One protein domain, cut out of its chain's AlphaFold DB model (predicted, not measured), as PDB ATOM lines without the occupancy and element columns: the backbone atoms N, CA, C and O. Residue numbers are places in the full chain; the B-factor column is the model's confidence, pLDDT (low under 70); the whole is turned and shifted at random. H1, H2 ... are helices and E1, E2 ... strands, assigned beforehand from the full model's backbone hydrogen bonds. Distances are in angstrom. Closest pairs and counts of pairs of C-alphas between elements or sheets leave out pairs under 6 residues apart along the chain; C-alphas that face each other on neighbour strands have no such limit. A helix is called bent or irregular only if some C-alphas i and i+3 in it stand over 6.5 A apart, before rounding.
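What this domain is: This is residues 22 to 222 of the 223 residues of an uncharacterized protein of Pelomonas sp. Root1217 (UniProt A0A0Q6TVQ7). One broad, twisted sheet of ten strands curls round a single long helix, H1, which reaches from near the edge strand E10 to the other edge strand, E6. A short helix, H2, sits at the E10 end of the sheet, away from H1. The printed part has 201 residues, with E1 to E5, H1, E6 to E10 and H2 in that order along the chain. The sheet is antiparallel throughout, in the order E6, E7, E8, E9, E1, E2, E3, E4, E5, E10, and the class is mixed, helices and strands. The whole is compact, with a radius of gyration of the C-alphas of 18.3 A and spans of 50 by 41 by 27 A.

How they stand to each other: E1 (residues 32 to 37), E2 (42 to 47), E3 (53 to 59), E4 (62 to 69) and E5 (73 to 77) form a meander, each strand the antiparallel neighbour of the one before. Within hydrogen-bond range are N 33 and O 45, 2.9 A; N 46 and O 54, 2.8 A; N 55 and O 66, 2.8 A; and N 67 and O 75, 2.9 A. H1 (residues 81 to 109) is on the sheet, on one face, in two layers, helix over sheet. H1 is irregular, with C-alphas 82 and 85 7.3 A apart, and has a kink of 52 degrees near residue 88. E6 (117 to 124), E7 (138 to 149), E8 (153 to 163) and E9 (172 to 179) form a second meander, with N 120 and O 146 at 2.8 A, N 143 and O 159 at 2.9 A, and N 158 and O 174 at 2.8 A. E7 bends by 54 degrees at residue 141. The closest C-alphas of H1 and E6 are those of Ala 108 and Ile 122, 5.5 A apart. E9 and E1 are antiparallel neighbours, at 166 degrees, with N 34 and O 177 at 3.0 A. E10 (197 to 200) is the antiparallel neighbour of E5, with N 197 and O 76 at 2.8 A. The closest C-alphas of E10 and H1 are those of Asn 197 and Glu 81, 7.0 A apart. H2 (214 to 221) is only just not on the sheet, with 4 pairs of C-alphas within 10 A, and is apart from H1. In H2 every O i to N i+4 pair is within hydrogen-bond range; in H1 16 of 25 are.

Where its parts are: E1 begins at C-alpha 32, (-12.030, 53.931, -45.711). H1 measures 42.4 A, from (-40.064, 52.151, -45.151) to (0.826, 41.124, -47.112). E7 measures 32.5 A and E8 32.1 A. H2 ends at C-alpha 221, (-32.942, 62.854, -30.384).

The domain as a whole: The C-alphas farthest apart, those of Pro 168 and Ser 222, are 52.3 A apart. The printed part has no cut. The links E6 to E7, E9 to E10 and E10 to H2 are long. The mean pLDDT of the printed part is 79.1; 36 residues are under 70, among them 88 to 100 and 126 to 137.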
ATOM      1  N   ALA A  22      -1.197  60.592 -40.856       65.69
ATOM      2  CA  ALA A  22      -0.665  59.664 -39.871       65.69
ATOM      3  C   ALA A  22      -1.329  58.295 -40.053       65.69
ATOM      4  O   ALA A  22      -2.526  58.144 -39.834       65.69
ATOM      5  N   CYS A  23      -0.581  57.307 -40.524       73.81
ATOM      6  CA  CYS A  23      -1.134  55.988 -40.768       73.81
ATOM      7  C   CYS A  23      -1.341  55.260 -39.429       73.81
ATOM      8  O   CYS A  23      -0.489  55.342 -38.544       73.81
ATOM      9  N   THR A  24      -2.491  54.602 -39.259       71.25
ATOM     10  CA  THR A  24      -2.942  54.064 -37.955       71.25
ATOM     11  C   THR A  24      -2.844  52.537 -37.827       71.25
ATOM     12  O   THR A  24      -2.946  52.018 -36.722       71.25
ATOM     13  N   GLY A  25      -2.544  51.820 -38.918       68.69
ATOM     14  CA  GLY A  25      -2.003  50.452 -38.879       68.69
ATOM     15  C   GLY A  25      -2.984  49.290 -38.666       68.69
ATOM     16  O   GLY A  25      -2.543  48.143 -38.710       68.69
ATOM     17  N   ASP A  26      -4.281  49.531 -38.448       79.19
ATOM     18  CA  ASP A  26      -5.208  48.463 -38.041       79.19
ATOM     19  C   ASP A  26      -6.017  47.853 -39.199       79.19
ATOM     20  O   ASP A  26      -6.962  48.456 -39.707       79.19
ATOM     21  N   TRP A  27      -5.688  46.606 -39.559       79.44
ATOM     22  CA  TRP A  27      -6.398  45.792 -40.557       79.44
ATOM     23  C   TRP A  27      -7.865  45.510 -40.220       79.44
ATOM     24  O   TRP A  27      -8.658  45.299 -41.139       79.44
ATOM     25  N   ALA A  28      -8.232  45.493 -38.936       72.50
ATOM     26  CA  ALA A  28      -9.607  45.255 -38.512       72.50
ATOM     27  C   ALA A  28     -10.517  46.463 -38.788       72.50
ATOM     28  O   ALA A  28     -11.731  46.302 -38.922       72.50
ATOM     29  N   ALA A  29      -9.940  47.662 -38.904       71.50
ATOM     30  CA  ALA A  29     -10.676  48.910 -39.034       71.50
ATOM     31  C   ALA A  29     -10.028  49.861 -40.060       71.50
ATOM     32  O   ALA A  29      -9.569  50.944 -39.688       71.50
ATOM     33  N   PRO A  30     -10.023  49.517 -41.368       80.12
ATOM     34  CA  PRO A  30      -9.614  50.471 -42.393       80.12
ATOM     35  C   PRO A  30     -10.485  51.730 -42.305       80.12
ATOM     36  O   PRO A  30     -11.714  51.661 -42.204       80.12
ATOM     37  N   THR A  31      -9.852  52.895 -42.358       82.31
ATOM     38  CA  THR A  31     -10.497  54.207 -42.236       82.31
ATOM     39  C   THR A  31     -11.432  54.496 -43.403       82.31
ATOM     40  O   THR A  31     -12.481  55.115 -43.229       82.31
ATOM     41  N   ALA A  32     -11.115  53.971 -44.583       82.81
ATOM     42  CA  ALA A  32     -12.030  53.931 -45.711       82.81
ATOM     43  C   ALA A  32     -11.824  52.664 -46.535       82.81
ATOM     44  O   ALA A  32     -10.735  52.088 -46.577       82.81
ATOM     45  N   GLU A  33     -12.886  52.257 -47.214       84.06
ATOM     46  CA  GLU A  33     -12.887  51.129 -48.123       84.06
ATOM     47  C   GLU A  33     -13.747  51.446 -49.341       84.06
ATOM     48  O   GLU A  33     -14.872  51.934 -49.228       84.06
ATOM     49  N   THR A  34     -13.210  51.168 -50.519       84.44
ATOM     50  CA  THR A  34     -13.978  51.133 -51.762       84.44
ATOM     51  C   THR A  34     -13.866  49.750 -52.361       84.44
ATOM     52  O   THR A  34     -12.799  49.136 -52.324       84.44
ATOM     53  N   MET A  35     -14.963  49.264 -52.922       83.00
ATOM     54  CA  MET A  35     -15.023  47.971 -53.576       83.00
ATOM     55  C   MET A  35     -16.031  48.037 -54.717       83.00
ATOM     56  O   MET A  35     -17.130  48.558 -54.565       83.00
ATOM     57  N   VAL A  36     -15.644  47.493 -55.859       81.31
ATOM     58  CA  VAL A  36     -16.504  47.271 -57.012       81.31
ATOM     59  C   VAL A  36     -16.515  45.779 -57.271       81.31
ATOM     60  O   VAL A  36     -15.458  45.153 -57.391       81.31
ATOM     61  N   VAL A  37     -17.712  45.216 -57.330       76.62
ATOM     62  CA  VAL A  37     -17.944  43.829 -57.712       76.62
ATOM     63  C   VAL A  37     -18.220  43.787 -59.214       76.62
ATOM     64  O   VAL A  37     -18.793  44.705 -59.796       76.62
ATOM     65  N   SER A  38     -17.788  42.717 -59.864       72.19
ATOM     66  CA  SER A  38     -17.947  42.455 -61.301       72.19
ATOM     67  C   SER A  38     -19.385  42.485 -61.826       72.19
ATOM     68  O   SER A  38     -19.571  42.635 -63.030       72.19
ATOM     69  N   ASP A  39     -20.395  42.365 -60.964       69.00
ATOM     70  CA  ASP A  39     -21.808  42.551 -61.323       69.00
ATOM     71  C   ASP A  39     -22.226  44.034 -61.406       69.00
ATOM     72  O   ASP A  39     -23.389  44.341 -61.667       69.00
ATOM     73  N   GLY A  40     -21.278  44.954 -61.207       68.69
ATOM     74  CA  GLY A  40     -21.495  46.397 -61.192       68.69
ATOM     75  C   GLY A  40     -21.907  46.942 -59.825       68.69
ATOM     76  O   GLY A  40     -22.152  48.142 -59.713       68.69
ATOM     77  N   THR A  41     -21.982  46.100 -58.787       72.75
ATOM     78  CA  THR A  41     -22.253  46.556 -57.424       72.75
ATOM     79  C   THR A  41     -21.071  47.369 -56.914       72.75
ATOM     80  O   THR A  41     -19.955  46.864 -56.777       72.75
ATOM     81  N   GLU A  42     -21.319  48.634 -56.595       78.69
ATOM     82  CA  GLU A  42     -20.331  49.515 -55.981       78.69
ATOM     83  C   GLU A  42     -20.630  49.670 -54.497       78.69
ATOM     84  O   GLU A  42     -21.751  50.002 -54.117       78.69
ATOM     85  N   LEU A  43     -19.612  49.472 -53.666       80.56
ATOM     86  CA  LEU A  43     -19.636  49.686 -52.230       80.56
ATOM     87  C   LEU A  43     -18.567  50.715 -51.860       80.56
ATOM     88  O   LEU A  43     -17.395  50.604 -52.233       80.56
ATOM     89  N   ARG A  44     -18.954  51.707 -51.064       84.44
ATOM     90  CA  ARG A  44     -18.030  52.655 -50.445       84.44
ATOM     91  C   ARG A  44     -18.350  52.788 -48.973       84.44
ATOM     92  O   ARG A  44     -19.456  53.186 -48.627       84.44
ATOM     93  N   ILE A  45     -17.366  52.513 -48.130       82.56
ATOM     94  CA  ILE A  45     -17.424  52.708 -46.687       82.56
ATOM     95  C   ILE A  45     -16.427  53.804 -46.310       82.56
ATOM     96  O   ILE A  45     -15.248  53.752 -46.658       82.56
ATOM     97  N   THR A  46     -16.893  54.796 -45.563       84.12
ATOM     98  CA  THR A  46     -16.067  55.838 -44.950       84.12
ATOM     99  C   THR A  46     -16.311  55.814 -43.454       84.12
ATOM    100  O   THR A  46     -17.457  55.933 -43.024       84.12
ATOM    101  N   ARG A  47     -15.252  55.644 -42.662       81.38
ATOM    102  CA  ARG A  47     -15.306  55.664 -41.198       81.38
ATOM    103  C   ARG A  47     -14.710  56.978 -40.693       81.38
ATOM    104  O   ARG A  47     -13.641  57.387 -41.144       81.38
ATOM    105  N   PHE A  48     -15.405  57.629 -39.771       81.44
ATOM    106  CA  PHE A  48     -15.028  58.919 -39.191       81.44
ATOM    107  C   PHE A  48     -14.353  58.727 -37.824       81.44
ATOM    108  O   PHE A  48     -14.448  57.655 -37.222       81.44
ATOM    109  N   ALA A  49     -13.670  59.765 -37.326       77.38
ATOM    110  CA  ALA A  49     -12.900  59.706 -36.075       77.38
ATOM    111  C   ALA A  49     -13.736  59.334 -34.834       77.38
ATOM    112  O   ALA A  49     -13.235  58.717 -33.899       77.38
ATOM    113  N   ASN A  50     -15.023  59.675 -34.839       76.50
ATOM    114  CA  ASN A  50     -15.979  59.408 -33.765       76.50
ATOM    115  C   ASN A  50     -16.714  58.060 -33.916       76.50
ATOM    116  O   ASN A  50     -17.803  57.893 -33.371       76.50
ATOM    117  N   LEU A  51     -16.131  57.109 -34.658       73.62
ATOM    118  CA  LEU A  51     -16.692  55.779 -34.948       73.62
ATOM    119  C   LEU A  51     -17.973  55.787 -35.796       73.62
ATOM    120  O   LEU A  51     -18.555  54.731 -36.042       73.62
ATOM    121  N   GLU A  52     -18.400  56.950 -36.282       83.12
ATOM    122  CA  GLU A  52     -19.487  57.031 -37.246       83.12
ATOM    123  C   GLU A  52     -19.051  56.483 -38.601       83.12
ATOM    124  O   GLU A  52     -17.865  56.439 -38.946       83.12
ATOM    125  N   MET A  53     -20.027  56.067 -39.401       82.81
ATOM    126  CA  MET A  53     -19.759  55.489 -40.709       82.81
ATOM    127  C   MET A  53     -20.762  55.952 -41.753       82.81
ATOM    128  O   MET A  53     -21.958  56.035 -41.489       82.81
ATOM    129  N   LYS A  54     -20.267  56.195 -42.966       84.81
ATOM    130  CA  LYS A  54     -21.078  56.344 -44.171       84.81
ATOM    131  C   LYS A  54     -20.851  55.144 -45.073       84.81
ATOM    132  O   LYS A  54     -19.710  54.815 -45.383       84.81
ATOM    133  N   LEU A  55     -21.938  54.526 -45.509       82.56
ATOM    134  CA  LEU A  55     -21.941  53.494 -46.530       82.56
ATOM    135  C   LEU A  55     -22.789  53.975 -47.708       82.56
ATOM    136  O   LEU A  55     -23.919  54.420 -47.532       82.56
ATOM    137  N   ALA A  56     -22.224  53.902 -48.907       84.44
ATOM    138  CA  ALA A  56     -22.945  54.088 -50.157       84.44
ATOM    139  C   ALA A  56     -22.854  52.792 -50.959       84.44
ATOM    140  O   ALA A  56     -21.769  52.225 -51.104       84.44
ATOM    141  N   LEU A  57     -24.000  52.337 -51.448       81.00
ATOM    142  CA  LEU A  57     -24.150  51.113 -52.214       81.00
ATOM    143  C   LEU A  57     -24.968  51.396 -53.467       81.00
ATOM    144  O   LEU A  57     -25.983  52.083 -53.398       81.00
ATOM    145  N   VAL A  58     -24.588  50.800 -54.590       75.38
ATOM    146  CA  VAL A  58     -25.482  50.659 -55.742       75.38
ATOM    147  C   VAL A  58     -25.774  49.178 -55.927       75.38
ATOM    148  O   VAL A  58     -24.887  48.429 -56.314       75.38
ATOM    149  N   GLN A  59     -27.008  48.752 -55.653       67.12
ATOM    150  CA  GLN A  59     -27.432  47.359 -55.813       67.12
ATOM    151  C   GLN A  59     -28.542  47.274 -56.858       67.12
ATOM    152  O   GLN A  59     -29.569  47.936 -56.725       67.12
ATOM    153  N   ALA A  60     -28.346  46.463 -57.903       68.00
ATOM    154  CA  ALA A  60     -29.310  46.307 -59.000       68.00
ATOM    155  C   ALA A  60     -29.787  47.656 -59.596       68.00
ATOM    156  O   ALA A  60     -30.960  47.834 -59.919       68.00
ATOM    157  N   GLY A  61     -28.879  48.638 -59.689       68.25
ATOM    158  CA  GLY A  61     -29.168  49.993 -60.177       68.25
ATOM    159  C   GLY A  61     -29.871  50.918 -59.175       68.25
ATOM    160  O   GLY A  61     -30.107  52.082 -59.492       68.25
ATOM    161  N   ARG A  62     -30.187  50.443 -57.963       78.88
ATOM    162  CA  ARG A  62     -30.767  51.248 -56.884       78.88
ATOM    163  C   ARG A  62     -29.655  51.794 -55.977       78.88
ATOM    164  O   ARG A  62     -28.952  50.995 -55.353       78.88
ATOM    165  N   PRO A  63     -29.492  53.124 -55.865       84.75
ATOM    166  CA  PRO A  63     -28.586  53.712 -54.890       84.75
ATOM    167  C   PRO A  63     -29.193  53.630 -53.485       84.75
ATOM    168  O   PRO A  63     -30.344  54.013 -53.268       84.75
ATOM    169  N   VAL A  64     -28.403  53.149 -52.533       84.25
ATOM    170  CA  VAL A  64     -28.734  53.076 -51.111       84.25
ATOM    171  C   VAL A  64     -27.642  53.784 -50.323       84.25
ATOM    172  O   VAL A  64     -26.452  53.530 -50.511       84.25
ATOM    173  N   GLU A  65     -28.049  54.670 -49.420       87.88
ATOM    174  CA  GLU A  65     -27.145  55.349 -48.495       87.88
ATOM    175  C   GLU A  65     -27.480  54.955 -47.062       87.88
ATOM    176  O   GLU A  65     -28.641  54.967 -46.649       87.88
ATOM    177  N   PHE A  66     -26.443  54.642 -46.297       85.12
ATOM    178  CA  PHE A  66     -26.517  54.312 -44.888       85.12
ATOM    179  C   PHE A  66     -25.572  55.213 -44.094       85.12
ATOM    180  O   PHE A  66     -24.417  55.406 -44.480       85.12
ATOM    181  N   LEU A  67     -26.052  55.734 -42.968       86.38
ATOM    182  CA  LEU A  67     -25.241  56.461 -41.997       86.38
ATOM    183  C   LEU A  67     -25.415  55.815 -40.621       86.38
ATOM    184  O   LEU A  67     -26.523  55.765 -40.095       86.38
ATOM    185  N   GLY A  68     -24.319  55.333 -40.041       82.88
ATOM    186  CA  GLY A  68     -24.250  54.998 -38.622       82.88
ATOM    187  C   GLY A  68     -23.813  56.239 -37.863       82.88
ATOM    188  O   GLY A  68     -22.668  56.663 -38.026       82.88
ATOM    189  N   ALA A  69     -24.722  56.828 -37.088       82.25
ATOM    190  CA  ALA A  69     -24.503  58.094 -36.399       82.25
ATOM    191  C   ALA A  69     -24.637  57.928 -34.880       82.25
ATOM    192  O   ALA A  69     -25.599  57.339 -34.376       82.25
ATOM    193  N   LEU A  70     -23.671  58.473 -34.146       78.56
ATOM    194  CA  LEU A  70     -23.588  58.379 -32.696       78.56
ATOM    195  C   LEU A  70     -24.789  59.078 -32.046       78.56
ATOM    196  O   LEU A  70     -25.170  60.182 -32.440       78.56
ATOM    197  N   GLY A  71     -25.397  58.423 -31.053       74.00
ATOM    198  CA  GLY A  71     -26.574  58.941 -30.341       74.00
ATOM    199  C   GLY A  71     -27.867  58.963 -31.167       74.00
ATOM    200  O   GLY A  71     -28.908  59.358 -30.652       74.00
ATOM    201  N   ILE A  72     -27.816  58.529 -32.430       77.69
ATOM    202  CA  ILE A  72     -28.986  58.371 -33.293       77.69
ATOM    203  C   ILE A  72     -29.226  56.881 -33.524       77.69
ATOM    204  O   ILE A  72     -30.310  56.406 -33.240       77.69
ATOM    205  N   GLY A  73     -28.228  56.124 -33.972       77.81
ATOM    206  CA  GLY A  73     -28.402  54.751 -34.442       77.81
ATOM    207  C   GLY A  73     -28.086  54.686 -35.929       77.81
ATOM    208  O   GLY A  73     -26.970  55.016 -36.336       77.81
ATOM    209  N   TYR A  74     -29.068  54.301 -36.745       82.06
ATOM    210  CA  TYR A  74     -28.878  54.134 -38.186       82.06
ATOM    211  C   TYR A  74     -29.845  54.993 -38.997       82.06
ATOM    212  O   TYR A  74     -31.022  55.123 -38.662       82.06
ATOM    213  N   LEU A  75     -29.344  55.564 -40.088       86.06
ATOM    214  CA  LEU A  75     -30.134  56.288 -41.069       86.06
ATOM    215  C   LEU A  75     -30.017  55.575 -42.416       86.06
ATOM    216  O   LEU A  75     -28.904  55.287 -42.853       86.06
ATOM    217  N   VAL A  76     -31.142  55.340 -43.093       87.62
ATOM    218  CA  VAL A  76     -31.185  54.644 -44.392       87.62
ATOM    219  C   VAL A  76     -31.974  55.445 -45.424       87.62
ATOM    220  O   VAL A  76     -33.125  55.813 -45.188       87.62
ATOM    221  N   LYS A  77     -31.394  55.670 -46.604       88.88
ATOM    222  CA  LYS A  77     -32.037  56.333 -47.749       88.88
ATOM    223  C   LYS A  77     -31.954  55.460 -48.996       88.88
ATOM    224  O   LYS A  77     -31.000  54.712 -49.176       88.88
ATOM    225  N   GLY A  78     -32.965  55.566 -49.857       84.69
ATOM    226  CA  GLY A  78     -33.081  54.763 -51.081       84.69
ATOM    227  C   GLY A  78     -33.873  53.463 -50.909       84.69
ATOM    228  O   GLY A  78     -34.143  52.789 -51.896       84.69
ATOM    229  N   ILE A  79     -34.299  53.140 -49.683       82.88
ATOM    230  CA  ILE A  79     -35.171  52.002 -49.372       82.88
ATOM    231  C   ILE A  79     -36.508  52.528 -48.822       82.88
ATOM    232  O   ILE A  79     -36.489  53.325 -47.878       82.88
ATOM    233  N   PRO A  80     -37.660  52.125 -49.393       81.56
ATOM    234  CA  PRO A  80     -38.972  52.438 -48.831       81.56
ATOM    235  C   PRO A  80     -39.134  51.867 -47.421       81.56
ATOM    236  O   PRO A  80     -38.659  50.769 -47.144       81.56
ATOM    237  N   GLU A  81     -39.871  52.561 -46.551       79.50
ATOM    238  CA  GLU A  81     -40.064  52.151 -45.151       79.50
ATOM    239  C   GLU A  81     -40.570  50.704 -45.013       79.50
ATOM    240  O   GLU A  81     -40.018  49.918 -44.245       79.50
ATOM    241  N   ALA A  82     -41.542  50.315 -45.845       83.06
ATOM    242  CA  ALA A  82     -42.110  48.965 -45.872       83.06
ATOM    243  C   ALA A  82     -41.093  47.862 -46.235       83.06
ATOM    244  O   ALA A  82     -41.318  46.691 -45.935       83.06
ATOM    245  N   GLU A  83     -39.980  48.217 -46.882       81.50
ATOM    246  CA  GLU A  83     -38.916  47.290 -47.278       81.50
ATOM    247  C   GLU A  83     -37.751  47.276 -46.275       81.50
ATOM    248  O   GLU A  83     -36.909  46.386 -46.357       81.50
ATOM    249  N   LEU A  84     -37.688  48.207 -45.309       74.00
ATOM    250  CA  LEU A  84     -36.523  48.379 -44.428       74.00
ATOM    251  C   LEU A  84     -36.200  47.145 -43.593       74.00
ATOM    252  O   LEU A  84     -35.030  46.829 -43.420       74.00
ATOM    253  N   GLN A  85     -37.206  46.440 -43.074       71.19
ATOM    254  CA  GLN A  85     -36.959  45.254 -42.251       71.19
ATOM    255  C   GLN A  85     -36.348  44.120 -43.078       71.19
ATOM    256  O   GLN A  85     -35.384  43.488 -42.646       71.19
ATOM    257  N   LYS A  86     -36.878  43.904 -44.287       71.00
ATOM    258  CA  LYS A  86     -36.331  42.938 -45.242       71.00
ATOM    259  C   LYS A  86     -34.928  43.357 -45.675       71.00
ATOM    260  O   LYS A  86     -34.005  42.553 -45.607       71.00
ATOM    261  N   PHE A  87     -34.751  44.633 -46.011       72.62
ATOM    262  CA  PHE A  87     -33.451  45.195 -46.343       72.62
ATOM    263  C   PHE A  87     -32.456  45.059 -45.191       72.62
ATOM    264  O   PHE A  87     -31.318  44.757 -45.464       72.62
ATOM    265  N   ALA A  88     -32.827  45.237 -43.921       64.50
ATOM    266  CA  ALA A  88     -31.900  45.105 -42.792       64.50
ATOM    267  C   ALA A  88     -31.462  43.649 -42.556       64.50
ATOM    268  O   ALA A  88     -30.298  43.391 -42.255       64.50
ATOM    269  N   GLN A  89     -32.385  42.695 -42.721       61.91
ATOM    270  CA  GLN A  89     -32.074  41.261 -42.671       61.91
ATOM    271  C   GLN A  89     -31.145  40.847 -43.809       61.91
ATOM    272  O   GLN A  89     -30.268  40.006 -43.622       61.91
ATOM    273  N   GLU A  90     -31.333  41.467 -44.968       58.91
ATOM    274  CA  GLU A  90     -30.461  41.320 -46.113       58.91
ATOM    275  C   GLU A  90     -29.124  42.045 -45.820       58.91
ATOM    276  O   GLU A  90     -28.127  41.394 -45.562       58.91
ATOM    277  N   ALA A  91     -29.079  43.364 -45.691       52.00
ATOM    278  CA  ALA A  91     -27.896  44.216 -45.550       52.00
ATOM    279  C   ALA A  91     -26.825  43.826 -44.511       52.00
ATOM    280  O   ALA A  91     -25.687  44.276 -44.645       52.00
ATOM    281  N   HIS A  92     -27.100  42.962 -43.529       43.50
ATOM    282  CA  HIS A  92     -26.033  42.288 -42.776       43.50
ATOM    283  C   HIS A  92     -24.994  41.605 -43.688       43.50
ATOM    284  O   HIS A  92     -23.812  41.571 -43.341       43.50
ATOM    285  N   TRP A  93     -25.388  41.136 -44.878       42.16
ATOM    286  CA  TRP A  93     -24.463  40.612 -45.885       42.16
ATOM    287  C   TRP A  93     -23.556  41.708 -46.485       42.16
ATOM    288  O   TRP A  93     -22.373  41.476 -46.714       42.16
ATOM    289  N   LEU A  94     -24.034  42.949 -46.633       45.41
ATOM    290  CA  LEU A  94     -23.254  44.057 -47.212       45.41
ATOM    291  C   LEU A  94     -22.035  44.439 -46.366       45.41
ATOM    292  O   LEU A  94     -20.939  44.603 -46.897       45.41
ATOM    293  N   LEU A  95     -22.206  44.530 -45.045       48.00
ATOM    294  CA  LEU A  95     -21.095  44.749 -44.110       48.00
ATOM    295  C   LEU A  95     -20.176  43.524 -44.033       48.00
ATOM    296  O   LEU A  95     -18.960  43.645 -43.862       48.00
ATOM    297  N   ALA A  96     -20.748  42.334 -44.214       43.66
ATOM    298  CA  ALA A  96     -19.986  41.106 -44.286       43.66
ATOM    299  C   ALA A  96     -19.170  40.994 -45.586       43.66
ATOM    300  O   ALA A  96     -18.230  40.214 -45.593       43.66
ATOM    301  N   PHE A  97     -19.479  41.707 -46.681       45.38
ATOM    302  CA  PHE A  97     -18.720  41.621 -47.947       45.38
ATOM    303  C   PHE A  97     -17.388  42.385 -47.938       45.38
ATOM    304  O   PHE A  97     -16.457  41.960 -48.623       45.38
ATOM    305  N   SER A  98     -17.250  43.439 -47.128       51.47
ATOM    306  CA  SER A  98     -15.962  44.120 -46.906       51.47
ATOM    307  C   SER A  98     -14.948  43.274 -46.119       51.47
ATOM    308  O   SER A  98     -13.744  43.292 -46.380       51.47
ATOM    309  N   ALA A  99     -15.426  42.477 -45.159       57.31
ATOM    310  CA  ALA A  99     -14.564  41.724 -44.244       57.31
ATOM    311  C   ALA A  99     -13.685  40.637 -44.921       57.31
ATOM    312  O   ALA A  99     -12.525  40.480 -44.520       57.31
ATOM    313  N   PRO A 100     -14.154  39.900 -45.951       60.38
ATOM    314  CA  PRO A 100     -13.336  38.963 -46.708       60.38
ATOM    315  C   PRO A 100     -12.180  39.648 -47.428       60.38
ATOM    316  O   PRO A 100     -11.062  39.147 -47.360       60.38
ATOM    317  N   ALA A 101     -12.420  40.783 -48.093       71.56
ATOM    318  CA  ALA A 101     -11.397  41.449 -48.893       71.56
ATOM    319  C   ALA A 101     -10.255  41.971 -48.011       71.56
ATOM    320  O   ALA A 101      -9.097  41.636 -48.257       71.56
ATOM    321  N   SER A 102     -10.564  42.689 -46.926       76.69
ATOM    322  CA  SER A 102      -9.545  43.172 -45.984       76.69
ATOM    323  C   SER A 102      -8.753  42.033 -45.337       76.69
ATOM    324  O   SER A 102      -7.523  42.087 -45.285       76.69
ATOM    325  N   THR A 103      -9.428  40.953 -44.932       79.38
ATOM    326  CA  THR A 103      -8.785  39.776 -44.326       79.38
ATOM    327  C   THR A 103      -7.884  39.036 -45.320       79.38
ATOM    328  O   THR A 103      -6.774  38.635 -44.965       79.38
ATOM    329  N   ILE A 104      -8.331  38.850 -46.564       83.12
ATOM    330  CA  ILE A 104      -7.552  38.181 -47.617       83.12
ATOM    331  C   ILE A 104      -6.312  39.008 -47.964       83.12
ATOM    332  O   ILE A 104      -5.209  38.464 -48.022       83.12
ATOM    333  N   VAL A 105      -6.470  40.323 -48.130       86.50
ATOM    334  CA  VAL A 105      -5.349  41.225 -48.418       86.50
ATOM    335  C   VAL A 105      -4.357  41.246 -47.252       86.50
ATOM    336  O   VAL A 105      -3.156  41.091 -47.474       86.50
ATOM    337  N   TRP A 106      -4.832  41.336 -46.005       87.44
ATOM    338  CA  TRP A 106      -3.974  41.264 -44.816       87.44
ATOM    339  C   TRP A 106      -3.103  40.003 -44.812       87.44
ATOM    340  O   TRP A 106      -1.895  40.056 -44.569       87.44
ATOM    341  N   ARG A 107      -3.704  38.852 -45.118       85.31
ATOM    342  CA  ARG A 107      -3.026  37.551 -45.120       85.31
ATOM    343  C   ARG A 107      -2.005  37.389 -46.244       85.31
ATOM    344  O   ARG A 107      -1.053  36.625 -46.059       85.31
ATOM    345  N   ALA A 108      -2.187  38.084 -47.366       87.06
ATOM    346  CA  ALA A 108      -1.211  38.131 -48.451       87.06
ATOM    347  C   ALA A 108      -0.003  39.013 -48.092       87.06
ATOM    348  O   ALA A 108       1.135  38.605 -48.301       87.06
ATOM    349  N   ILE A 109      -0.239  40.176 -47.477       89.69
ATOM    350  CA  ILE A 109       0.826  41.124 -47.112       89.69
ATOM    351  C   ILE A 109       1.620  40.670 -45.879       89.69
ATOM    352  O   ILE A 109       2.836  40.844 -45.827       89.69
ATOM    353  N   ARG A 110       0.949  40.070 -44.882       83.62
ATOM    354  CA  ARG A 110       1.541  39.588 -43.613       83.62
ATOM    355  C   ARG A 110       2.375  40.643 -42.872       83.62
ATOM    356  O   ARG A 110       3.395  40.320 -42.267       83.62
ATOM    357  N   GLY A 111       1.934  41.898 -42.897       84.44
ATOM    358  CA  GLY A 111       2.665  43.015 -42.305       84.44
ATOM    359  C   GLY A 111       1.781  44.196 -41.921       84.44
ATOM    360  O   GLY A 111       0.558  44.157 -42.049       84.44
ATOM    361  N   ASP A 112       2.436  45.246 -41.431       87.81
ATOM    362  CA  ASP A 112       1.832  46.539 -41.103       87.81
ATOM    363  C   ASP A 112       1.357  47.229 -42.400       87.81
ATOM    364  O   ASP A 112       2.180  47.429 -43.305       87.81
ATOM    365  N   PRO A 113       0.066  47.600 -42.525       87.25
ATOM    366  CA  PRO A 113      -0.454  48.199 -43.753       87.25
ATOM    367  C   PRO A 113       0.193  49.559 -44.054       87.25
ATOM    368  O   PRO A 113       0.195  50.000 -45.199       87.25
ATOM    369  N   CYS A 114       0.793  50.202 -43.048       88.25
ATOM    370  CA  CYS A 114       1.494  51.476 -43.169       88.25
ATOM    371  C   CYS A 114       2.950  51.344 -43.625       88.25
ATOM    372  O   CYS A 114       3.608  52.355 -43.844       88.25
ATOM    373  N   LYS A 115       3.486  50.123 -43.703       87.94
ATOM    374  CA  LYS A 115       4.880  49.860 -44.105       87.94
ATOM    375  C   LYS A 115       4.976  48.941 -45.313       87.94
ATOM    376  O   LYS A 115       6.009  48.907 -45.979       87.94
ATOM    377  N   ALA A 116       3.914  48.188 -45.585       90.38
ATOM    378  CA  ALA A 116       3.808  47.359 -46.768       90.38
ATOM    379  C   ALA A 116       3.969  48.215 -48.026       90.38
ATOM    380  O   ALA A 116       3.274  49.211 -48.206       90.38
ATOM    381  N   SER A 117       4.885  47.815 -48.900       93.69
ATOM    382  CA  SER A 117       5.114  48.468 -50.186       93.69
ATOM    383  C   SER A 117       5.270  47.426 -51.284       93.69
ATOM    384  O   SER A 117       5.717  46.305 -51.025       93.69
ATOM    385  N   GLY A 118       4.872  47.794 -52.500       93.62
ATOM    386  CA  GLY A 118       5.001  46.951 -53.683       93.62
ATOM    387  C   GLY A 118       3.839  45.973 -53.897       93.62
ATOM    388  O   GLY A 118       2.803  46.071 -53.231       93.62
ATOM    389  N   PRO A 119       3.980  45.079 -54.890       96.50
ATOM    390  CA  PRO A 119       2.966  44.093 -55.240       96.50
ATOM    391  C   PRO A 119       3.010  42.859 -54.325       96.50
ATOM    392  O   PRO A 119       4.079  42.412 -53.917       96.50
ATOM    393  N   TYR A 120       1.838  42.278 -54.071       94.31
ATOM    394  CA  TYR A 120       1.626  41.046 -53.314       94.31
ATOM    395  C   TYR A 120       0.645  40.159 -54.073       94.31
ATOM    396  O   TYR A 120      -0.471  40.587 -54.377       94.31
ATOM    397  N   ASP A 121       1.035  38.919 -54.347       94.94
ATOM    398  CA  ASP A 121       0.126  37.944 -54.937       94.94
ATOM    399  C   ASP A 121      -0.824  37.388 -53.873       94.94
ATOM    400  O   ASP A 121      -0.435  37.053 -52.750       94.94
ATOM    401  N   ILE A 122      -2.094  37.287 -54.243       90.81
ATOM    402  CA  ILE A 122      -3.140  36.684 -53.429       90.81
ATOM    403  C   ILE A 122      -3.394  35.294 -53.988       90.81
ATOM    404  O   ILE A 122      -3.804  35.147 -55.138       90.81
ATOM    405  N   ASP A 123      -3.185  34.281 -53.154       89.19
ATOM    406  CA  ASP A 123      -3.537  32.906 -53.474       89.19
ATOM    407  C   ASP A 123      -3.912  32.133 -52.207       89.19
ATOM    408  O   ASP A 123      -3.053  31.704 -51.436       89.19
ATOM    409  N   MET A 124      -5.213  32.019 -51.939       80.25
ATOM    410  CA  MET A 124      -5.707  31.509 -50.661       80.25
ATOM    411  C   MET A 124      -6.970  30.672 -50.800       80.25
ATOM    412  O   MET A 124      -7.862  30.992 -51.578       80.25
ATOM    413  N   VAL A 125      -7.096  29.640 -49.966       70.31
ATOM    414  CA  VAL A 125      -8.359  28.926 -49.748       70.31
ATOM    415  C   VAL A 125      -9.112  29.642 -48.611       70.31
ATOM    416  O   VAL A 125      -8.579  29.705 -47.498       70.31
ATOM    417  N   PRO A 126     -10.297  30.235 -48.857       63.69
ATOM    418  CA  PRO A 126     -11.107  30.858 -47.818       63.69
ATOM    419  C   PRO A 126     -11.531  29.826 -46.764       63.69
ATOM    420  O   PRO A 126     -11.712  28.644 -47.053       63.69
ATOM    421  N   TRP A 127     -11.643  30.271 -45.513       60.44
ATOM    422  CA  TRP A 127     -11.882  29.401 -44.362       60.44
ATOM    423  C   TRP A 127     -13.216  28.648 -44.434       60.44
ATOM    424  O   TRP A 127     -14.244  29.192 -44.840       60.44
ATOM    425  N   SER A 128     -13.214  27.409 -43.934       49.97
ATOM    426  CA  SER A 128     -14.423  26.644 -43.628       49.97
ATOM    427  C   SER A 128     -15.126  27.266 -42.415       49.97
ATOM    428  O   SER A 128     -14.869  26.871 -41.281       49.97
ATOM    429  N   GLY A 129     -15.957  28.287 -42.630       49.31
ATOM    430  CA  GLY A 129     -16.733  28.884 -41.536       49.31
ATOM    431  C   GLY A 129     -17.341  30.261 -41.778       49.31
ATOM    432  O   GLY A 129     -18.137  30.699 -40.958       49.31
ATOM    433  N   GLY A 130     -17.029  30.956 -42.872       48.47
ATOM    434  CA  GLY A 130     -17.624  32.275 -43.079       48.47
ATOM    435  C   GLY A 130     -16.997  33.044 -44.222       48.47
ATOM    436  O   GLY A 130     -16.016  33.747 -44.022       48.47
ATOM    437  N   ALA A 131     -17.576  32.874 -45.408       47.25
ATOM    438  CA  ALA A 131     -17.615  33.859 -46.494       47.25
ATOM    439  C   ALA A 131     -18.504  33.378 -47.666       47.25
ATOM    440  O   ALA A 131     -18.438  33.951 -48.746       47.25
ATOM    441  N   SER A 132     -19.342  32.342 -47.507       42.06
ATOM    442  CA  SER A 132     -20.366  32.053 -48.520       42.06
ATOM    443  C   SER A 132     -21.423  33.137 -48.466       42.06
ATOM    444  O   SER A 132     -22.264  33.140 -47.576       42.06
ATOM    445  N   GLN A 133     -21.347  34.072 -49.401       50.75
ATOM    446  CA  GLN A 133     -22.370  35.095 -49.594       50.75
ATOM    447  C   GLN A 133     -23.029  35.028 -50.972       50.75
ATOM    448  O   GLN A 133     -23.869  35.854 -51.307       50.75
ATOM    449  N   ALA A 134     -22.710  34.004 -51.756       48.84
ATOM    450  CA  ALA A 134     -23.681  33.467 -52.687       48.84
ATOM    451  C   ALA A 134     -24.514  32.457 -51.879       48.84
ATOM    452  O   ALA A 134     -23.932  31.466 -51.429       48.84
ATOM    453  N   PRO A 135     -25.822  32.690 -51.656       51.50
ATOM    454  CA  PRO A 135     -26.679  31.801 -50.863       51.50
ATOM    455  C   PRO A 135     -26.575  30.331 -51.294       51.50
ATOM    456  O   PRO A 135     -26.653  29.432 -50.463       51.50
ATOM    457  N   ASP A 136     -26.288  30.120 -52.582       64.56
ATOM    458  CA  ASP A 136     -26.212  28.807 -53.215       64.56
ATOM    459  C   ASP A 136     -24.790  28.392 -53.635       64.56
ATOM    460  O   ASP A 136     -24.643  27.382 -54.319       64.56
ATOM    461  N   HIS A 137     -23.739  29.169 -53.317       66.69
ATOM    462  CA  HIS A 137     -22.366  28.818 -53.713       66.69
ATOM    463  C   HIS A 137     -21.379  28.863 -52.543       66.69
ATOM    464  O   HIS A 137     -21.339  29.809 -51.752       66.69
ATOM    465  N   LYS A 138     -20.516  27.850 -52.481       74.25
ATOM    466  CA  LYS A 138     -19.387  27.728 -51.559       74.25
ATOM    467  C   LYS A 138     -18.148  28.392 -52.142       74.25
ATOM    468  O   LYS A 138     -17.710  28.010 -53.219       74.25
ATOM    469  N   LEU A 139     -17.538  29.345 -51.438       74.94
ATOM    470  CA  LEU A 139     -16.237  29.879 -51.860       74.94
ATOM    471  C   LEU A 139     -15.139  28.818 -51.671       74.94
ATOM    472  O   LEU A 139     -14.998  28.255 -50.586       74.94
ATOM    473  N   LEU A 140     -14.354  28.561 -52.718       79.56
ATOM    474  CA  LEU A 140     -13.284  27.559 -52.740       79.56
ATOM    475  C   LEU A 140     -11.886  28.166 -52.707       79.56
ATOM    476  O   LEU A 140     -10.976  27.585 -52.116       79.56
ATOM    477  N   ARG A 141     -11.685  29.301 -53.380       83.69
ATOM    478  CA  ARG A 141     -10.373  29.947 -53.501       83.69
ATOM    479  C   ARG A 141     -10.537  31.430 -53.795       83.69
ATOM    480  O   ARG A 141     -11.503  31.828 -54.434       83.69
ATOM    481  N   ALA A 142      -9.579  32.225 -53.351       85.44
ATOM    482  CA  ALA A 142      -9.402  33.619 -53.710       85.44
ATOM    483  C   ALA A 142      -8.035  33.770 -54.385       85.44
ATOM    484  O   ALA A 142      -7.023  33.325 -53.838       85.44
ATOM    485  N   ARG A 143      -8.006  34.377 -55.573       90.19
ATOM    486  CA  ARG A 143      -6.775  34.660 -56.323       90.19
ATOM    487  C   ARG A 143      -6.754  36.095 -56.796       90.19
ATOM    488  O   ARG A 143      -7.793  36.618 -57.181       90.19
ATOM    489  N   GLY A 144      -5.591  36.719 -56.840       92.81
ATOM    490  CA  GLY A 144      -5.516  38.104 -57.268       92.81
ATOM    491  C   GLY A 144      -4.205  38.772 -56.918       92.81
ATOM    492  O   GLY A 144      -3.193  38.101 -56.737       92.81
ATOM    493  N   GLN A 145      -4.243  40.093 -56.813       95.62
ATOM    494  CA  GLN A 145      -3.085  40.908 -56.469       95.62
ATOM    495  C   GLN A 145      -3.492  42.069 -55.572       95.62
ATOM    496  O   GLN A 145      -4.588  42.619 -55.703       95.62
ATOM    497  N   ALA A 146      -2.583  42.461 -54.688       94.50
ATOM    498  CA  ALA A 146      -2.638  43.707 -53.945       94.50
ATOM    499  C   ALA A 146      -1.379  44.534 -54.220       94.50
ATOM    500  O   ALA A 146      -0.300  43.990 -54.426       94.50
ATOM    501  N   VAL A 147      -1.510  45.856 -54.213       96.19
ATOM    502  CA  VAL A 147      -0.400  46.799 -54.345       96.19
ATOM    503  C   VAL A 147      -0.493  47.790 -53.199       96.19
ATOM    504  O   VAL A 147      -1.465  48.545 -53.107       96.19
ATOM    505  N   ALA A 148       0.515  47.775 -52.333       93.44
ATOM    506  CA  ALA A 148       0.625  48.688 -51.206       93.44
ATOM    507  C   ALA A 148       1.563  49.853 -51.551       93.44
ATOM    508  O   ALA A 148       2.605  49.661 -52.186       93.44
ATOM    509  N   ASP A 149       1.194  51.064 -51.142       91.81
ATOM    510  CA  ASP A 149       1.940  52.289 -51.453       91.81
ATOM    511  C   ASP A 149       2.991  52.677 -50.397       91.81
ATOM    512  O   ASP A 149       3.725  53.645 -50.591       91.81
ATOM    513  N   GLY A 150       3.089  51.935 -49.290       87.62
ATOM    514  CA  GLY A 150       3.967  52.266 -48.164       87.62
ATOM    515  C   GLY A 150       3.464  53.414 -47.286       87.62
ATOM    516  O   GLY A 150       4.213  53.888 -46.437       87.62
ATOM    517  N   GLN A 151       2.233  53.885 -47.493       87.94
ATOM    518  CA  GLN A 151       1.628  55.025 -46.795       87.94
ATOM    519  C   GLN A 151       0.216  54.719 -46.275       87.94
ATOM    520  O   GLN A 151      -0.497  55.618 -45.831       87.94
ATOM    521  N   GLY A 152      -0.178  53.444 -46.271       88.00
ATOM    522  CA  GLY A 152      -1.474  53.008 -45.763       88.00
ATOM    523  C   GLY A 152      -2.586  52.994 -46.801       88.00
ATOM    524  O   GLY A 152      -3.741  52.867 -46.400       88.00
ATOM    525  N   LEU A 153      -2.291  53.101 -48.101       92.00
ATOM    526  CA  LEU A 153      -3.258  52.793 -49.157       92.00
ATOM    527  C   LEU A 153      -2.885  51.486 -49.847       92.00
ATOM    528  O   LEU A 153      -1.758  51.273 -50.300       92.00
ATOM    529  N   ILE A 154      -3.873  50.605 -49.964       92.69
ATOM    530  CA  ILE A 154      -3.695  49.284 -50.555       92.69
ATOM    531  C   ILE A 154      -4.774  49.081 -51.600       92.69
ATOM    532  O   ILE A 154      -5.959  49.024 -51.282       92.69
ATOM    533  N   ARG A 155      -4.359  48.977 -52.861       94.62
ATOM    534  CA  ARG A 155      -5.245  48.654 -53.984       94.62
ATOM    535  C   ARG A 155      -5.249  47.152 -54.185       94.62
ATOM    536  O   ARG A 155      -4.196  46.535 -54.070       94.62
ATOM    537  N   TYR A 156      -6.391  46.563 -54.502       92.69
ATOM    538  CA  TYR A 156      -6.481  45.123 -54.710       92.69
ATOM    539  C   TYR A 156      -7.444  44.759 -55.838       92.69
ATOM    540  O   TYR A 156      -8.393  45.489 -56.117       92.69
ATOM    541  N   THR A 157      -7.206  43.587 -56.422       92.56
ATOM    542  CA  THR A 157      -8.129  42.878 -57.312       92.56
ATOM    543  C   THR A 157      -8.132  41.412 -56.904       92.56
ATOM    544  O   THR A 157      -7.076  40.785 -56.911       92.56
ATOM    545  N   ILE A 158      -9.288  40.856 -56.547       87.75
ATOM    546  CA  ILE A 158      -9.456  39.478 -56.069       87.75
ATOM    547  C   ILE A 158     -10.580  38.817 -56.856       87.75
ATOM    548  O   ILE A 158     -11.695  39.318 -56.884       87.75
ATOM    549  N   ARG A 159     -10.314  37.663 -57.452       87.00
ATOM    550  CA  ARG A 159     -11.318  36.755 -57.996       87.00
ATOM    551  C   ARG A 159     -11.584  35.635 -57.004       87.00
ATOM    552  O   ARG A 159     -10.646  35.036 -56.475       87.00
ATOM    553  N   PHE A 160     -12.853  35.299 -56.837       80.88
ATOM    554  CA  PHE A 160     -13.294  34.148 -56.069       80.88
ATOM    555  C   PHE A 160     -13.714  33.002 -56.988       80.88
ATOM    556  O   PHE A 160     -14.500  33.185 -57.918       80.88
ATOM    557  N   ASP A 161     -13.194  31.813 -56.703       82.62
ATOM    558  CA  ASP A 161     -13.651  30.558 -57.291       82.62
ATOM    559  C   ASP A 161     -14.703  29.940 -56.356       82.62
ATOM    560  O   ASP A 161     -14.514  29.928 -55.135       82.62
ATOM    561  N   THR A 162     -15.803  29.424 -56.911       78.69
ATOM    562  CA  THR A 162     -16.964  28.939 -56.147       78.69
ATOM    563  C   THR A 162     -17.388  27.520 -56.534       78.69
ATOM    564  O   THR A 162     -17.031  27.035 -57.606       78.69
ATOM    565  N   GLU A 163     -18.188  26.873 -55.683       79.88
ATOM    566  CA  GLU A 163     -18.873  25.603 -55.944       79.88
ATOM    567  C   GLU A 163     -20.389  25.725 -55.665       79.88
ATOM    568  O   GLU A 163     -20.753  25.987 -54.517       79.88
ATOM    569  N   PRO A 164     -21.272  25.543 -56.670       78.19
ATOM    570  CA  PRO A 164     -20.944  25.282 -58.073       78.19
ATOM    571  C   PRO A 164     -20.171  26.451 -58.708       78.19
ATOM    572  O   PRO A 164     -20.138  27.562 -58.177       78.19
ATOM    573  N   ALA A 165     -19.486  26.191 -59.823       79.25
ATOM    574  CA  ALA A 165     -18.764  27.242 -60.532       79.25
ATOM    575  C   ALA A 165     -19.755  28.258 -61.111       79.25
ATOM    576  O   ALA A 165     -20.737  27.874 -61.751       79.25
ATOM    577  N   LEU A 166     -19.480  29.548 -60.912       70.94
ATOM    578  CA  LEU A 166     -20.243  30.604 -61.568       70.94
ATOM    579  C   LEU A 166     -20.084  30.523 -63.098       70.94
ATOM    580  O   LEU A 166     -19.011  30.143 -63.585       70.94
ATOM    581  N   PRO A 167     -21.120  30.912 -63.862       72.12
ATOM    582  CA  PRO A 167     -21.018  31.064 -65.307       72.12
ATOM    583  C   PRO A 167     -19.822  31.951 -65.715       72.12
ATOM    584  O   PRO A 167     -19.530  32.929 -65.021       72.12
ATOM    585  N   PRO A 168     -19.123  31.657 -66.831       72.81
ATOM    586  CA  PRO A 168     -17.935  32.413 -67.248       72.81
ATOM    587  C   PRO A 168     -18.172  33.914 -67.477       72.81
ATOM    588  O   PRO A 168     -17.242  34.705 -67.344       72.81
ATOM    589  N   ASP A 169     -19.402  34.299 -67.816       70.38
ATOM    590  CA  ASP A 169     -19.872  35.676 -68.007       70.38
ATOM    591  C   ASP A 169     -20.196  36.401 -66.690       70.38
ATOM    592  O   ASP A 169     -20.450  37.604 -66.695       70.38
ATOM    593  N   ARG A 170     -20.160  35.694 -65.556       65.75
ATOM    594  CA  ARG A 170     -20.428  36.225 -64.212       65.75
ATOM    595  C   ARG A 170     -19.298  35.871 -63.240       65.75
ATOM    596  O   ARG A 170     -19.557  35.240 -62.213       65.75
ATOM    597  N   PRO A 171     -18.033  36.233 -63.534       69.50
ATOM    598  CA  PRO A 171     -16.962  36.024 -62.569       69.50
ATOM    599  C   PRO A 171     -17.289  36.793 -61.289       69.50
ATOM    600  O   PRO A 171     -17.908  37.846 -61.370       69.50
ATOM    601  N   LEU A 172     -16.854  36.307 -60.128       76.12
ATOM    602  CA  LEU A 172     -16.947  37.043 -58.866       76.12
ATOM    603  C   LEU A 172     -15.599  37.720 -58.603       76.12
ATOM    604  O   LEU A 172     -14.718  37.139 -57.970       76.12
ATOM    605  N   THR A 173     -15.415  38.915 -59.164       82.12
ATOM    606  CA  THR A 173     -14.169  39.688 -59.069       82.12
ATOM    607  C   THR A 173     -14.421  40.978 -58.313       82.12
ATOM    608  O   THR A 173     -15.321  41.733 -58.665       82.12
ATOM    609  N   TYR A 174     -13.635  41.217 -57.268       83.69
ATOM    610  CA  TYR A 174     -13.702  42.397 -56.417       83.69
ATOM    611  C   TYR A 174     -12.469  43.243 -56.702       83.69
ATOM    612  O   TYR A 174     -11.349  42.734 -56.646       83.69
ATOM    613  N   ALA A 175     -12.658  44.522 -56.991       88.19
ATOM    614  CA  ALA A 175     -11.575  45.482 -57.156       88.19
ATOM    615  C   ALA A 175     -11.806  46.667 -56.226       88.19
ATOM    616  O   ALA A 175     -12.914  47.196 -56.162       88.19
ATOM    617  N   GLY A 176     -10.785  47.091 -55.491       90.25
ATOM    618  CA  GLY A 176     -11.006  48.054 -54.425       90.25
ATOM    619  C   GLY A 176      -9.759  48.711 -53.869       90.25
ATOM    620  O   GLY A 176      -8.636  48.494 -54.329       90.25
ATOM    621  N   THR A 177      -9.978  49.568 -52.877       91.44
ATOM    622  CA  THR A 177      -8.924  50.222 -52.099       91.44
ATOM    623  C   THR A 177      -9.250  50.138 -50.615       91.44
ATOM    624  O   THR A 177     -10.361  50.466 -50.204       91.44
ATOM    625  N   LEU A 178      -8.266  49.740 -49.816       90.12
ATOM    626  CA  LEU A 178      -8.266  49.864 -48.362       90.12
ATOM    627  C   LEU A 178      -7.400  51.066 -47.982       90.12
ATOM    628  O   LEU A 178      -6.284  51.206 -48.485       90.12
ATOM    629  N   SER A 179      -7.908  51.916 -47.096       88.88
ATOM    630  CA  SER A 179      -7.177  53.047 -46.529       88.88
ATOM    631  C   SER A 179      -7.013  52.867 -45.025       88.88
ATOM    632  O   SER A 179      -7.984  52.619 -44.323       88.88
ATOM    633  N   PHE A 180      -5.789  53.044 -44.537       87.44
ATOM    634  CA  PHE A 180      -5.389  53.046 -43.120       87.44
ATOM    635  C   PHE A 180      -4.817  54.400 -42.688       87.44
ATOM    636  O   PHE A 180      -4.351  54.586 -41.557       87.44
ATOM    637  N   VAL A 181      -4.854  55.354 -43.614       83.94
ATOM    638  CA  VAL A 181      -4.529  56.755 -43.399       83.94
ATOM    639  C   VAL A 181      -5.465  57.328 -42.338       83.94
ATOM    640  O   VAL A 181      -6.648  56.992 -42.355       83.94
ATOM    641  N   LYS A 182      -4.949  58.168 -41.426       75.31
ATOM    642  CA  LYS A 182      -5.703  58.792 -40.324       75.31
ATOM    643  C   LYS A 182      -7.132  59.145 -40.738       75.31
ATOM    644  O   LYS A 182      -7.329  59.795 -41.764       75.31
ATOM    645  N   GLN A 183      -8.101  58.753 -39.910       68.69
ATOM    646  CA  GLN A 183      -9.475  59.230 -40.043       68.69
ATOM    647  C   GLN A 183      -9.463  60.765 -40.069       68.69
ATOM    648  O   GLN A 183      -8.702  61.394 -39.324       68.69
ATOM    649  N   GLY A 184     -10.246  61.346 -40.982       65.19
ATOM    650  CA  GLY A 184     -10.455  62.792 -41.050       65.19
ATOM    651  C   GLY A 184     -11.251  63.301 -39.846       65.19
ATOM    652  O   GLY A 184     -11.294  62.659 -38.796       65.19
ATOM    653  N   ASP A 185     -11.900  64.447 -40.007       73.19
ATOM    654  CA  ASP A 185     -12.775  65.004 -38.975       73.19
ATOM    655  C   ASP A 185     -13.989  64.093 -38.694       73.19
ATOM    656  O   ASP A 185     -14.256  63.122 -39.407       73.19
ATOM    657  N   GLU A 186     -14.725  64.386 -37.622       82.75
ATOM    658  CA  GLU A 186     -16.024  63.764 -37.340       82.75
ATOM    659  C   GLU A 186     -17.008  63.959 -38.506       82.75
ATOM    660  O   GLU A 186     -16.834  64.865 -39.328       82.75
ATOM    661  N   MET A 187     -18.071  63.143 -38.582       84.81
ATOM    662  CA  MET A 187     -19.089  63.349 -39.616       84.81
ATOM    663  C   MET A 187     -19.656  64.775 -39.504       84.81
ATOM    664  O   MET A 187     -20.174  65.140 -38.438       84.81
ATOM    665  N   PRO A 188     -19.586  65.584 -40.579       87.75
ATOM    666  CA  PRO A 188     -19.944  66.992 -40.503       87.75
ATOM    667  C   PRO A 188     -21.396  67.184 -40.063       87.75
ATOM    668  O   PRO A 188     -22.314  66.562 -40.603       87.75
ATOM    669  N   GLY A 189     -21.628  68.063 -39.086       87.69
ATOM    670  CA  GLY A 189     -22.975  68.334 -38.573       87.69
ATOM    671  C   GLY A 189     -23.928  68.932 -39.617       87.69
ATOM    672  O   GLY A 189     -25.143  68.842 -39.457       87.69
ATOM    673  N   ASP A 190     -23.397  69.512 -40.692       91.38
ATOM    674  CA  ASP A 190     -24.124  70.055 -41.844       91.38
ATOM    675  C   ASP A 190     -24.446  69.008 -42.930       91.38
ATOM    676  O   ASP A 190     -25.094  69.349 -43.932       91.38
ATOM    677  N   THR A 191     -24.067  67.739 -42.712       89.44
ATOM    678  CA  THR A 191     -24.481  66.598 -43.541       89.44
ATOM    679  C   THR A 191     -26.002  66.608 -43.684       89.44
ATOM    680  O   THR A 191     -26.732  66.613 -42.689       89.44
ATOM    681  N   ASP A 192     -26.479  66.650 -44.930       91.12
ATOM    682  CA  ASP A 192     -27.908  66.586 -45.235       91.12
ATOM    683  C   ASP A 192     -28.416  65.158 -45.021       91.12
ATOM    684  O   ASP A 192     -27.980  64.218 -45.688       91.12
ATOM    685  N   VAL A 193     -29.338  65.018 -44.074       91.38
ATOM    686  CA  VAL A 193     -30.005  63.760 -43.731       91.38
ATOM    687  C   VAL A 193     -31.489  63.793 -44.110       91.38
ATOM    688  O   VAL A 193     -32.259  62.923 -43.711       91.38
ATOM    689  N   GLY A 194     -31.912  64.769 -44.917       90.75
ATOM    690  CA  GLY A 194     -33.265  64.853 -45.445       90.75
ATOM    691  C   GLY A 194     -33.644  63.646 -46.314       90.75
ATOM    692  O   GLY A 194     -32.921  63.243 -47.239       90.75
ATOM    693  N   GLY A 195     -34.816  63.078 -46.025       89.12
ATOM    694  CA  GLY A 195     -35.357  61.900 -46.703       89.12
ATOM    695  C   GLY A 195     -34.735  60.570 -46.267       89.12
ATOM    696  O   GLY A 195     -35.015  59.550 -46.892       89.12
ATOM    697  N   PHE A 196     -33.891  60.560 -45.232       91.12
ATOM    698  CA  PHE A 196     -33.472  59.314 -44.597       91.12
ATOM    699  C   PHE A 196     -34.579  58.793 -43.679       91.12
ATOM    700  O   PHE A 196     -35.171  59.556 -42.916       91.12
ATOM    701  N   ASN A 197     -34.807  57.484 -43.702       88.19
ATOM    702  CA  ASN A 197     -35.471  56.786 -42.611       88.19
ATOM    703  C   ASN A 197     -34.498  56.745 -41.435       88.19
ATOM    704  O   ASN A 197     -33.420  56.159 -41.532       88.19
ATOM    705  N   VAL A 198     -34.863  57.402 -40.346       87.19
ATOM    706  CA  VAL A 198     -34.130  57.425 -39.090       87.19
ATOM    707  C   VAL A 198     -34.644  56.278 -38.238       87.19
ATOM    708  O   VAL A 198     -35.849  56.168 -38.023       87.19
ATOM    709  N   MET A 199     -33.732  55.452 -37.737       84.38
ATOM    710  CA  MET A 199     -34.018  54.365 -36.805       84.38
ATOM    711  C   MET A 199     -33.337  54.684 -35.471       84.38
ATOM    712  O   MET A 199     -32.179  54.289 -35.278       84.38
ATOM    713  N   PRO A 200     -33.997  55.445 -34.574       80.06
ATOM    714  CA  PRO A 200     -33.418  55.767 -33.290       80.06
ATOM    715  C   PRO A 200     -33.296  54.518 -32.420       80.06
ATOM    716  O   PRO A 200     -34.168  53.649 -32.458       80.06
ATOM    717  N   GLN A 201     -32.259  54.445 -31.592       70.88
ATOM    718  CA  GLN A 201     -32.181  53.392 -30.583       70.88
ATOM    719  C   GLN A 201     -33.392  53.495 -29.635       70.88
ATOM    720  O   GLN A 201     -33.678  54.566 -29.097       70.88
ATOM    721  N   ASP A 202     -34.131  52.395 -29.478       74.50
ATOM    722  CA  ASP A 202     -35.264  52.256 -28.552       74.50
ATOM    723  C   ASP A 202     -36.468  53.202 -28.786       74.50
ATOM    724  O   ASP A 202     -37.317  53.355 -27.904       74.50
ATOM    725  N   LYS A 203     -36.598  53.822 -29.970       77.31
ATOM    726  CA  LYS A 203     -37.773  54.635 -30.355       77.31
ATOM    727  C   LYS A 203     -38.310  54.220 -31.734       77.31
ATOM    728  O   LYS A 203     -37.570  53.637 -32.524       77.31
ATOM    729  N   PRO A 204     -39.581  54.531 -32.061       80.75
ATOM    730  CA  PRO A 204     -40.101  54.332 -33.410       80.75
ATOM    731  C   PRO A 204     -39.274  55.087 -34.455       80.75
ATOM    732  O   PRO A 204     -38.843  56.221 -34.221       80.75
ATOM    733  N   GLY A 205     -39.076  54.455 -35.611       83.00
ATOM    734  CA  GLY A 205     -38.454  55.098 -36.759       83.00
ATOM    735  C   GLY A 205     -39.341  56.189 -37.363       83.00
ATOM    736  O   GLY A 205     -40.554  56.211 -37.157       83.00
ATOM    737  N   PHE A 206     -38.730  57.113 -38.099       88.75
ATOM    738  CA  PHE A 206     -39.437  58.160 -38.842       88.75
ATOM    739  C   PHE A 206     -38.597  58.638 -40.026       88.75
ATOM    740  O   PHE A 206     -37.384  58.450 -40.057       88.75
ATOM    741  N   VAL A 207     -39.218  59.310 -40.993       90.38
ATOM    742  CA  VAL A 207     -38.496  59.914 -42.121       90.38
ATOM    743  C   VAL A 207     -38.082  61.343 -41.772       90.38
ATOM    744  O   VAL A 207     -38.924  62.181 -41.449       90.38
ATOM    745  N   ALA A 208     -36.786  61.641 -41.855       90.31
ATOM    746  CA  ALA A 208     -36.267  62.989 -41.664       90.31
ATOM    747  C   ALA A 208     -36.782  63.933 -42.761       90.31
ATOM    748  O   ALA A 208     -36.712  63.633 -43.957       90.31
ATOM    749  N   VAL A 209     -37.265  65.109 -42.355       91.81
ATOM    750  CA  VAL A 209     -37.816  66.120 -43.268       91.81
ATOM    751  C   VAL A 209     -36.726  66.586 -44.249       91.81
ATOM    752  O   VAL A 209     -35.580  66.765 -43.828       91.81
ATOM    753  N   PRO A 210     -37.029  66.794 -45.546       92.31
ATOM    754  CA  PRO A 210     -36.068  67.338 -46.506       92.31
ATOM    755  C   PRO A 210     -35.332  68.582 -45.981       92.31
ATOM    756  O   PRO A 210     -35.955  69.484 -45.425       92.31
ATOM    757  N   GLY A 211     -34.007  68.623 -46.150       90.38
ATOM    758  CA  GLY A 211     -33.150  69.711 -45.664       90.38
ATOM    759  C   GLY A 211     -32.723  69.604 -44.194       90.38
ATOM    760  O   GLY A 211     -31.940  70.441 -43.740       90.38
ATOM    761  N   THR A 212     -33.186  68.585 -43.458       93.44
ATOM    762  CA  THR A 212     -32.738  68.319 -42.082       93.44
ATOM    763  C   THR A 212     -31.239  68.035 -42.058       93.44
ATOM    764  O   THR A 212     -30.735  67.216 -42.827       93.44
ATOM    765  N   LYS A 213     -30.520  68.694 -41.149       95.44
ATOM    766  CA  LYS A 213     -29.083  68.493 -40.927       95.44
ATOM    767  C   LYS A 213     -28.818  67.490 -39.815       95.44
ATOM    768  O   LYS A 213     -29.597  67.385 -38.868       95.44
ATOM    769  N   LEU A 214     -27.689  66.791 -39.891       91.31
ATOM    770  CA  LEU A 214     -27.288  65.814 -38.876       91.31
ATOM    771  C   LEU A 214     -27.236  66.423 -37.464       91.31
ATOM    772  O   LEU A 214     -27.707  65.809 -36.511       91.31
ATOM    773  N   SER A 215     -26.734  67.652 -37.321       91.69
ATOM    774  CA  SER A 215     -26.709  68.373 -36.040       91.69
ATOM    775  C   SER A 215     -28.108  68.633 -35.469       91.69
ATOM    776  O   SER A 215     -28.319  68.479 -34.268       91.69
ATOM    777  N   GLN A 216     -29.076  68.970 -36.325       92.50
ATOM    778  CA  GLN A 216     -30.474  69.173 -35.935       92.50
ATOM    779  C   GLN A 216     -31.114  67.856 -35.493       92.50
ATOM    780  O   GLN A 216     -31.803  67.810 -34.477       92.50
ATOM    781  N   LEU A 217     -30.842  66.774 -36.225       90.19
ATOM    782  CA  LEU A 217     -31.328  65.442 -35.882       90.19
ATOM    783  C   LEU A 217     -30.776  64.965 -34.531       90.19
ATOM    784  O   LEU A 217     -31.539  64.467 -33.705       90.19
ATOM    785  N   ARG A 218     -29.479  65.178 -34.266       89.50
ATOM    786  CA  ARG A 218     -28.867  64.892 -32.957       89.50
ATOM    787  C   ARG A 218     -29.538  65.690 -31.843       89.50
ATOM    788  O   ARG A 218     -29.878  65.111 -30.816       89.50
ATOM    789  N   ALA A 219     -29.766  66.986 -32.049       88.50
ATOM    790  CA  ALA A 219     -30.412  67.841 -31.054       88.50
ATOM    791  C   ALA A 219     -31.852  67.399 -30.742       88.50
ATOM    792  O   ALA A 219     -32.278  67.478 -29.598       88.50
ATOM    793  N   MET A 220     -32.586  66.895 -31.738       85.62
ATOM    794  CA  MET A 220     -33.947  66.382 -31.553       85.62
ATOM    795  C   MET A 220     -33.996  65.048 -30.794       85.62
ATOM    796  O   MET A 220     -34.983  64.752 -30.124       85.62
ATOM    797  N   LEU A 221     -32.968  64.209 -30.943       83.00
ATOM    798  CA  LEU A 221     -32.942  62.854 -30.384       83.00
ATOM    799  C   LEU A 221     -32.192  62.747 -29.053       83.00
ATOM    800  O   LEU A 221     -32.416  61.772 -28.329       83.00
ATOM    801  N   SER A 222     -31.363  63.743 -28.732       75.44
ATOM    802  CA  SER A 222     -30.690  63.876 -27.439       75.44
ATOM    803  C   SER A 222     -31.728  64.152 -26.337       75.44
ATOM    804  O   SER A 222     -32.598  64.994 -26.557       75.44
TER     805      SER A 222